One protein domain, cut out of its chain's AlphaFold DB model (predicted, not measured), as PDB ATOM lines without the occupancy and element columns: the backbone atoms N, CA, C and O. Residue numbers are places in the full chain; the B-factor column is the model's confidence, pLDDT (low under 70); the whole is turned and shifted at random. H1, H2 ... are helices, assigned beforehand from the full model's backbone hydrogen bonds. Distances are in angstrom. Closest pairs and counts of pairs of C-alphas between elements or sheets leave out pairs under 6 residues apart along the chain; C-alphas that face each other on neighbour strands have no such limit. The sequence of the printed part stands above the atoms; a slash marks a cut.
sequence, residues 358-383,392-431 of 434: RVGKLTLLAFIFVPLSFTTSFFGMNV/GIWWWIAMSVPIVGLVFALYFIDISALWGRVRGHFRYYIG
ATOM      1  N   ARG A 358     165.546 237.591 220.403       91.12
ATOM      2  CA  ARG A 358     164.236 236.919 220.299       91.12
ATOM      3  C   ARG A 358     164.104 236.157 218.985       91.12
ATOM      4  O   ARG A 358     163.659 235.011 219.000       91.12
ATOM      5  N   VAL A 359     164.528 236.763 217.877       92.69
ATOM      6  CA  VAL A 359     164.575 236.099 216.568       92.69
ATOM      7  C   VAL A 359     165.536 234.910 216.612       92.69
ATOM      8  O   VAL A 359     165.167 233.831 216.163       92.69
ATOM      9  N   GLY A 360     166.711 235.059 217.230       88.25
ATOM     10  CA  GLY A 360     167.681 233.976 217.417       88.25
ATOM     11  C   GLY A 360     167.133 232.796 218.226       88.25
ATOM     12  O   GLY A 360     167.348 231.641 217.870       88.25
ATOM     13  N   LYS A 361     166.360 233.063 219.287       88.62
ATOM     14  CA  LYS A 361     165.673 232.014 220.062       88.62
ATOM     15  C   LYS A 361     164.610 231.294 219.229       88.62
ATOM     16  O   LYS A 361     164.492 230.074 219.322       88.62
ATOM     17  N   LEU A 362     163.855 232.026 218.406       91.38
ATOM     18  CA  LEU A 362     162.835 231.449 217.526       91.38
ATOM     19  C   LEU A 362     163.457 230.578 216.424       91.38
ATOM     20  O   LEU A 362     162.971 229.478 216.171       91.38
ATOM     21  N   THR A 363     164.535 231.037 215.784       88.94
ATOM     22  CA  THR A 363     165.220 230.263 214.738       88.94
ATOM     23  C   THR A 363     165.851 229.003 215.311       88.94
ATOM     24  O   THR A 363     165.690 227.940 214.718       88.94
ATOM     25  N   LEU A 364     166.469 229.079 216.496       87.44
ATOM     26  CA  LEU A 364     166.970 227.900 217.210       87.44
ATOM     27  C   LEU A 364     165.857 226.866 217.433       87.44
ATOM     28  O   LEU A 364     166.057 225.675 217.199       87.44
ATOM     29  N   LEU A 365     164.672 227.322 217.844       90.19
ATOM     30  CA  LEU A 365     163.518 226.453 218.050       90.19
ATOM     31  C   LEU A 365     163.048 225.818 216.731       90.19
ATOM     32  O   LEU A 365     162.795 224.615 216.679       90.19
ATOM     33  N   ALA A 366     163.002 226.592 215.644       89.38
ATOM     34  CA  ALA A 366     162.651 226.093 214.316       89.38
ATOM     35  C   ALA A 366     163.640 225.029 213.803       89.38
ATOM     36  O   ALA A 366     163.203 224.020 213.254       89.38
ATOM     37  N   PHE A 367     164.947 225.191 214.042       88.12
ATOM     38  CA  PHE A 367     165.959 224.188 213.677       88.12
ATOM     39  C   PHE A 367     165.776 222.846 214.400       88.12
ATOM     40  O   PHE A 367     166.194 221.815 213.877       88.12
ATOM     41  N   ILE A 368     165.112 222.834 215.559       87.69
ATOM     42  CA  ILE A 368     164.736 221.604 216.265       87.69
ATOM     43  C   ILE A 368     163.415 221.054 215.714       87.69
ATOM     44  O   ILE A 368     163.337 219.883 215.350       87.69
ATOM     45  N   PHE A 369     162.370 221.882 215.643       90.25
ATOM     46  CA  PHE A 369     161.022 221.413 215.310       90.25
ATOM     47  C   PHE A 369     160.835 221.039 213.847       90.25
ATOM     48  O   PHE A 369     160.107 220.088 213.577       90.25
ATOM     49  N   VAL A 370     161.441 221.758 212.901       92.00
ATOM     50  CA  VAL A 370     161.221 221.513 211.467       92.00
ATOM     51  C   VAL A 370     161.671 220.099 211.068       92.00
ATOM     52  O   VAL A 370     160.854 219.370 210.499       92.00
ATOM     53  N   PRO A 371     162.889 219.633 211.416       89.62
ATOM     54  CA  PRO A 371     163.311 218.280 211.063       89.62
ATOM     55  C   PRO A 371     162.535 217.196 211.827       89.62
ATOM     56  O   PRO A 371     162.165 216.185 211.237       89.62
ATOM     57  N   LEU A 372     162.219 217.423 213.107       89.38
ATOM     58  CA  LEU A 372     161.397 216.510 213.917       89.38
ATOM     59  C   LEU A 372     159.959 216.379 213.388       89.38
ATOM     60  O   LEU A 372     159.397 215.285 213.361       89.38
ATOM     61  N   SER A 373     159.362 217.483 212.940       91.69
ATOM     62  CA  SER A 373     158.022 217.492 212.336       91.69
ATOM     63  C   SER A 373     158.025 216.770 210.991       91.69
ATOM     64  O   SER A 373     157.089 216.048 210.663       91.69
ATOM     65  N   PHE A 374     159.105 216.917 210.219       89.50
ATOM     66  CA  PHE A 374     159.275 216.190 208.967       89.50
ATOM     67  C   PHE A 374     159.371 214.677 209.195       89.50
ATOM     68  O   PHE A 374     158.662 213.922 208.532       89.50
ATOM     69  N   THR A 375     160.188 214.215 210.150       89.62
ATOM     70  CA  THR A 375     160.308 212.773 210.419       89.62
ATOM     71  C   THR A 375     159.030 212.193 211.010       89.62
ATOM     72  O   THR A 375     158.591 211.133 210.575       89.62
ATOM     73  N   THR A 376     158.385 212.879 211.953       88.00
ATOM     74  CA  THR A 376     157.083 212.440 212.491       88.00
ATOM     75  C   THR A 376     156.007 212.371 211.411       88.00
ATOM     76  O   THR A 376     155.291 211.377 211.355       88.00
ATOM     77  N   SER A 377     155.934 213.357 210.513       88.94
ATOM     78  CA  SER A 377     155.022 213.326 209.364       88.94
ATOM     79  C   SER A 377     155.335 212.154 208.428       88.94
ATOM     80  O   SER A 377     154.441 211.377 208.111       88.94
ATOM     81  N   PHE A 378     156.608 211.948 208.067       85.06
ATOM     82  CA  PHE A 378     157.038 210.855 207.186       85.06
ATOM     83  C   PHE A 378     156.660 209.467 207.724       85.06
ATOM     84  O   PHE A 378     156.155 208.634 206.976       85.06
ATOM     85  N   PHE A 379     156.864 209.220 209.021       79.62
ATOM     86  CA  PHE A 379     156.478 207.958 209.666       79.62
ATOM     87  C   PHE A 379     154.983 207.880 210.026       79.62
ATOM     88  O   PHE A 379     154.483 206.788 210.275       79.62
ATOM     89  N   GLY A 380     154.272 209.010 210.053       80.56
ATOM     90  CA  GLY A 380     152.820 209.084 210.247       80.56
ATOM     91  C   GLY A 380     152.007 208.917 208.957       80.56
ATOM     92  O   GLY A 380     150.781 208.836 209.015       80.56
ATOM     93  N   MET A 381     152.661 208.868 207.792       80.69
ATOM     94  CA  MET A 381     152.006 208.563 206.521       80.69
ATOM     95  C   MET A 381     151.641 207.072 206.461       80.69
ATOM     96  O   MET A 381     152.513 206.207 206.481       80.69
ATOM     97  N   ASN A 382     150.347 206.766 206.327       70.38
ATOM     98  CA  ASN A 382     149.856 205.393 206.161       70.38
ATOM     99  C   ASN A 382     150.114 204.904 204.728       70.38
ATOM    100  O   ASN A 382     149.271 205.055 203.842       70.38
ATOM    101  N   VAL A 383     151.306 204.355 204.487       71.12
ATOM    102  CA  VAL A 383     151.701 203.783 203.192       71.12
ATOM    103  C   VAL A 383     151.772 202.256 203.306       71.12
ATOM    104  O   VAL A 383     152.398 201.731 204.228       71.12
ATOM    105  N   GLY A 392     158.983 198.963 214.941       69.94
ATOM    106  CA  GLY A 392     158.878 199.531 216.278       69.94
ATOM    107  C   GLY A 392     159.241 201.020 216.286       69.94
ATOM    108  O   GLY A 392     160.052 201.482 215.478       69.94
ATOM    109  N   ILE A 393     158.701 201.750 217.268       76.44
ATOM    110  CA  ILE A 393     158.929 203.190 217.502       76.44
ATOM    111  C   ILE A 393     160.424 203.582 217.529       76.44
ATOM    112  O   ILE A 393     160.792 204.724 217.267       76.44
ATOM    113  N   TRP A 394     161.305 202.610 217.791       82.19
ATOM    114  CA  TRP A 394     162.760 202.748 217.772       82.19
ATOM    115  C   TRP A 394     163.326 203.268 216.440       82.19
ATOM    116  O   TRP A 394     164.252 204.077 216.444       82.19
ATOM    117  N   TRP A 395     162.759 202.867 215.297       81.88
ATOM    118  CA  TRP A 395     163.247 203.302 213.979       81.88
ATOM    119  C   TRP A 395     163.031 204.797 213.723       81.88
ATOM    120  O   TRP A 395     163.861 205.436 213.077       81.88
ATOM    121  N   TRP A 396     161.964 205.375 214.284       83.62
ATOM    122  CA  TRP A 396     161.737 206.818 214.230       83.62
ATOM    123  C   TRP A 396     162.828 207.587 214.990       83.62
ATOM    124  O   TRP A 396     163.354 208.575 214.473       83.62
ATOM    125  N   ILE A 397     163.229 207.108 216.176       83.75
ATOM    126  CA  ILE A 397     164.324 207.705 216.962       83.75
ATOM    127  C   ILE A 397     165.649 207.591 216.195       83.75
ATOM    128  O   ILE A 397     166.364 208.584 216.055       83.75
ATOM    129  N   ALA A 398     165.940 206.406 215.645       87.56
ATOM    130  CA  ALA A 398     167.176 206.129 214.913       87.56
ATOM    131  C   ALA A 398     167.373 207.030 213.680       87.56
ATOM    132  O   ALA A 398     168.509 207.359 213.354       87.56
ATOM    133  N   MET A 399     166.288 207.463 213.024       85.69
ATOM    134  CA  MET A 399     166.350 208.373 211.870       85.69
ATOM    135  C   MET A 399     166.253 209.853 212.260       85.69
ATOM    136  O   MET A 399     166.896 210.694 211.636       85.69
ATOM    137  N   SER A 400     165.495 210.196 213.303       88.00
ATOM    138  CA  SER A 400     165.293 211.598 213.703       88.00
ATOM    139  C   SER A 400     166.545 212.232 214.306       88.00
ATOM    140  O   SER A 400     166.874 213.368 213.971       88.00
ATOM    141  N   VAL A 401     167.281 211.500 215.149       88.81
ATOM    142  CA  VAL A 401     168.511 211.996 215.791       88.81
ATOM    143  C   VAL A 401     169.589 212.413 214.776       88.81
ATOM    144  O   VAL A 401     170.067 213.545 214.877       88.81
ATOM    145  N   PRO A 402     169.977 211.588 213.779       91.31
ATOM    146  CA  PRO A 402     170.992 211.986 212.805       91.31
ATOM    147  C   PRO A 402     170.524 213.113 211.879       91.31
ATOM    148  O   PRO A 402     171.340 213.950 211.511       91.31
ATOM    149  N   ILE A 403     169.231 213.192 211.542       89.94
ATOM    150  CA  ILE A 403     168.691 214.291 210.725       89.94
ATOM    151  C   ILE A 403     168.762 215.620 211.491       89.94
ATOM    152  O   ILE A 403     169.254 216.611 210.953       89.94
ATOM    153  N   VAL A 404     168.332 215.647 212.757       89.69
ATOM    154  CA  VAL A 404     168.464 216.838 213.613       89.69
ATOM    155  C   VAL A 404     169.942 217.197 213.800       89.69
ATOM    156  O   VAL A 404     170.317 218.355 213.634       89.69
ATOM    157  N   GLY A 405     170.803 216.208 214.065       89.94
ATOM    158  CA  GLY A 405     172.248 216.405 214.201       89.94
ATOM    159  C   GLY A 405     172.902 216.986 212.944       89.94
ATOM    160  O   GLY A 405     173.723 217.895 213.052       89.94
ATOM    161  N   LEU A 406     172.502 216.528 211.755       89.62
ATOM    162  CA  LEU A 406     172.968 217.057 210.472       89.62
ATOM    163  C   LEU A 406     172.559 218.522 210.292       89.62
ATOM    164  O   LEU A 406     173.388 219.350 209.925       89.62
ATOM    165  N   VAL A 407     171.299 218.858 210.578       89.56
ATOM    166  CA  VAL A 407     170.794 220.236 210.473       89.56
ATOM    167  C   VAL A 407     171.533 221.168 211.438       89.56
ATOM    168  O   VAL A 407     171.935 222.264 211.045       89.56
ATOM    169  N   PHE A 408     171.806 220.719 212.667       87.31
ATOM    170  CA  PHE A 408     172.639 221.467 213.613       87.31
ATOM    171  C   PHE A 408     174.088 221.608 213.137       87.31
ATOM    172  O   PHE A 408     174.658 222.691 213.246       87.31
ATOM    173  N   ALA A 409     174.689 220.551 212.589       88.00
ATOM    174  CA  ALA A 409     176.048 220.609 212.058       88.00
ATOM    175  C   ALA A 409     176.160 221.629 210.915       88.00
ATOM    176  O   ALA A 409     177.081 222.443 210.915       88.00
ATOM    177  N   LEU A 410     175.190 221.645 209.994       87.38
ATOM    178  CA  LEU A 410     175.117 222.640 208.920       87.38
ATOM    179  C   LEU A 410     174.988 224.064 209.477       87.38
ATOM    180  O   LEU A 410     175.724 224.949 209.049       87.38
ATOM    181  N   TYR A 411     174.141 224.270 210.488       85.00
ATOM    182  CA  TYR A 411     174.002 225.557 211.176       85.00
ATOM    183  C   TYR A 411     175.317 226.042 211.817       85.00
ATOM    184  O   TYR A 411     175.712 227.197 211.639       85.00
ATOM    185  N   PHE A 412     176.033 225.164 212.530       84.25
ATOM    186  CA  PHE A 412     177.317 225.508 213.150       84.25
ATOM    187  C   PHE A 412     178.411 225.798 212.115       84.25
ATOM    188  O   PHE A 412     179.204 226.725 212.309       84.25
ATOM    189  N   ILE A 413     178.446 225.045 211.011       85.88
ATOM    190  CA  ILE A 413     179.389 225.276 209.912       85.88
ATOM    191  C   ILE A 413     179.140 226.650 209.288       85.88
ATOM    192  O   ILE A 413     180.089 227.428 209.185       85.88
ATOM    193  N   ASP A 414     177.892 226.988 208.954       81.69
ATOM    194  CA  ASP A 414     177.557 228.287 208.361       81.69
ATOM    195  C   ASP A 414     177.952 229.448 209.281       81.69
ATOM    196  O   ASP A 414     178.613 230.390 208.841       81.69
ATOM    197  N   ILE A 415     177.653 229.356 210.581       77.69
ATOM    198  CA  ILE A 415     178.054 230.383 211.555       77.69
ATOM    199  C   ILE A 415     179.572 230.518 211.629       77.69
ATOM    200  O   ILE A 415     180.089 231.635 211.590       77.69
ATOM    201  N   SER A 416     180.297 229.401 211.720       76.62
ATOM    202  CA  SER A 416     181.759 229.417 211.823       76.62
ATOM    203  C   SER A 416     182.424 229.988 210.563       76.62
ATOM    204  O   SER A 416     183.362 230.785 210.662       76.62
ATOM    205  N   ALA A 417     181.893 229.665 209.380       77.88
ATOM    206  CA  ALA A 417     182.369 230.172 208.101       77.88
ATOM    207  C   ALA A 417     182.103 231.679 207.951       77.88
ATOM    208  O   ALA A 417     182.965 232.419 207.469       77.88
ATOM    209  N   LEU A 418     180.940 232.148 208.407       70.94
ATOM    210  CA  LEU A 418     180.562 233.562 208.387       70.94
ATOM    211  C   LEU A 418     181.428 234.377 209.361       70.94
ATOM    212  O   LEU A 418     181.945 235.433 208.994       70.94
ATOM    213  N   TRP A 419     181.698 233.841 210.555       69.62
ATOM    214  CA  TRP A 419     182.601 234.451 211.540       69.62
ATOM    215  C   TRP A 419     184.050 234.524 211.045       69.62
ATOM    216  O   TRP A 419     184.717 235.548 211.217       69.62
ATOM    217  N   GLY A 420     184.536 233.472 210.377       75.62
ATOM    218  CA  GLY A 420     185.860 233.454 209.749       75.62
ATOM    219  C   GLY A 420     186.014 234.526 208.665       75.62
ATOM    220  O   GLY A 420     187.031 235.223 208.621       75.62
ATOM    221  N   ARG A 421     184.976 234.725 207.842       71.31
ATOM    222  CA  ARG A 421     184.957 235.743 206.778       71.31
ATOM    223  C   ARG A 421     184.938 237.172 207.338       71.31
ATOM    224  O   ARG A 421     185.714 238.010 206.885       71.31
ATOM    225  N   VAL A 422     184.129 237.435 208.368       69.31
ATOM    226  CA  VAL A 422     184.059 238.748 209.041       69.31
ATOM    227  C   VAL A 422     185.377 239.086 209.747       69.31
ATOM    228  O   VAL A 422     185.881 240.203 209.626       69.31
ATOM    229  N   ARG A 423     185.999 238.113 210.426       68.75
ATOM    230  CA  ARG A 423     187.287 238.304 211.114       68.75
ATOM    231  C   ARG A 423     188.447 238.552 210.143       68.75
ATOM    232  O   ARG A 423     189.344 239.332 210.460       68.75
ATOM    233  N   GLY A 424     188.419 237.927 208.964       71.56
ATOM    234  CA  GLY A 424     189.371 238.198 207.881       71.56
ATOM    235  C   GLY A 424     189.247 239.622 207.332       71.56
ATOM    236  O   GLY A 424     190.252 240.308 207.171       71.56
ATOM    237  N   HIS A 425     188.016 240.101 207.138       63.16
ATOM    238  CA  HIS A 425     187.753 241.451 206.634       63.16
ATOM    239  C   HIS A 425     188.117 242.551 207.651       63.16
ATOM    240  O   HIS A 425     188.648 243.595 207.283       63.16
ATOM    241  N   PHE A 426     187.909 242.306 208.950       58.91
ATOM    242  CA  PHE A 426     188.287 243.242 210.018       58.91
ATOM    243  C   PHE A 426     189.813 243.350 210.203       58.91
ATOM    244  O   PHE A 426     190.335 244.442 210.422       58.91
ATOM    245  N   ARG A 427     190.554 242.240 210.039       58.72
ATOM    246  CA  ARG A 427     192.033 242.252 210.044       58.72
ATOM    247  C   ARG A 427     192.624 243.029 208.868       58.72
ATOM    248  O   ARG A 427     193.686 243.618 209.028       58.72
ATOM    249  N   TYR A 428     191.937 243.063 207.728       63.66
ATOM    250  CA  TYR A 428     192.380 243.807 206.547       63.66
ATOM    251  C   TYR A 428     192.253 245.335 206.720       63.66
ATOM    252  O   TYR A 428     193.105 246.073 206.239       63.66
ATOM    253  N   TYR A 429     191.250 245.821 207.464       57.28
ATOM    254  CA  TYR A 429     191.016 247.260 207.677       57.28
ATOM    255  C   TYR A 429     191.774 247.884 208.861       57.28
ATOM    256  O   TYR A 429     191.975 249.094 208.872       57.28
ATOM    257  N   ILE A 430     192.205 247.093 209.851       58.16
ATOM    258  CA  ILE A 430     192.927 247.596 211.041       58.16
ATOM    259  C   ILE A 430     194.455 247.564 210.875       58.16
ATOM    260  O   ILE A 430     195.175 248.014 211.758       58.16
ATOM    261  N   GLY A 431     194.976 247.111 209.729       57.09
ATOM    262  CA  GLY A 431     196.406 247.237 209.426       57.09
ATOM    263  C   GLY A 431     197.302 246.608 210.496       57.09
ATOM    264  O   GLY A 431     198.228 247.244 210.986       57.09
TER     265      GLY A 431
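Overview. This is residues 358 to 383 and 392 to 431 of the 434 residues of an uncharacterized protein of Fusarium oxysporum (UniProt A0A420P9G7). What is the shape? Two helices, H1 then H2, run opposite ways, partly side by side, with residues 358 to 363 and 412 to 431 sticking out. The longer H2 makes the long axis. How large is it? The printed part has 66 residues, class all helix, no named strand, and is extended: radius of gyration of the C-alphas 17.7 A, spans 62 by 24 by 17 A.

Arrangement. Where do they meet? H1, residues 358 to 380, touches H2, residues 394 to 429, along 396 to 408 alone; the closest C-alphas, of Pro 371 and Val 404, are 5.9 A apart. At what angle? A shallow tilt of 31 degrees, opposite ways. And the backbones? O i to N i+4 pairs within hydrogen-bond range number 17 of 19 in H1, 31 of 32 in H2.

Along the chain. Where is H1? From C-alpha 358 at (164.236, 236.919, 220.299) it spans 31.7 A, with a kink of 25 degrees near residue 368. Where is H2? It spans 53.7 A to C-alpha 429 at (191.016, 247.260, 207.677).

Size, cuts and confidence. Where is the cut? Residues 384 to 391 are not printed; C-alphas 383 and 392 are 15.5 A apart. Where is confidence low? pLDDT is under 70 at 392, 419, 422 to 423 and 425 to 431.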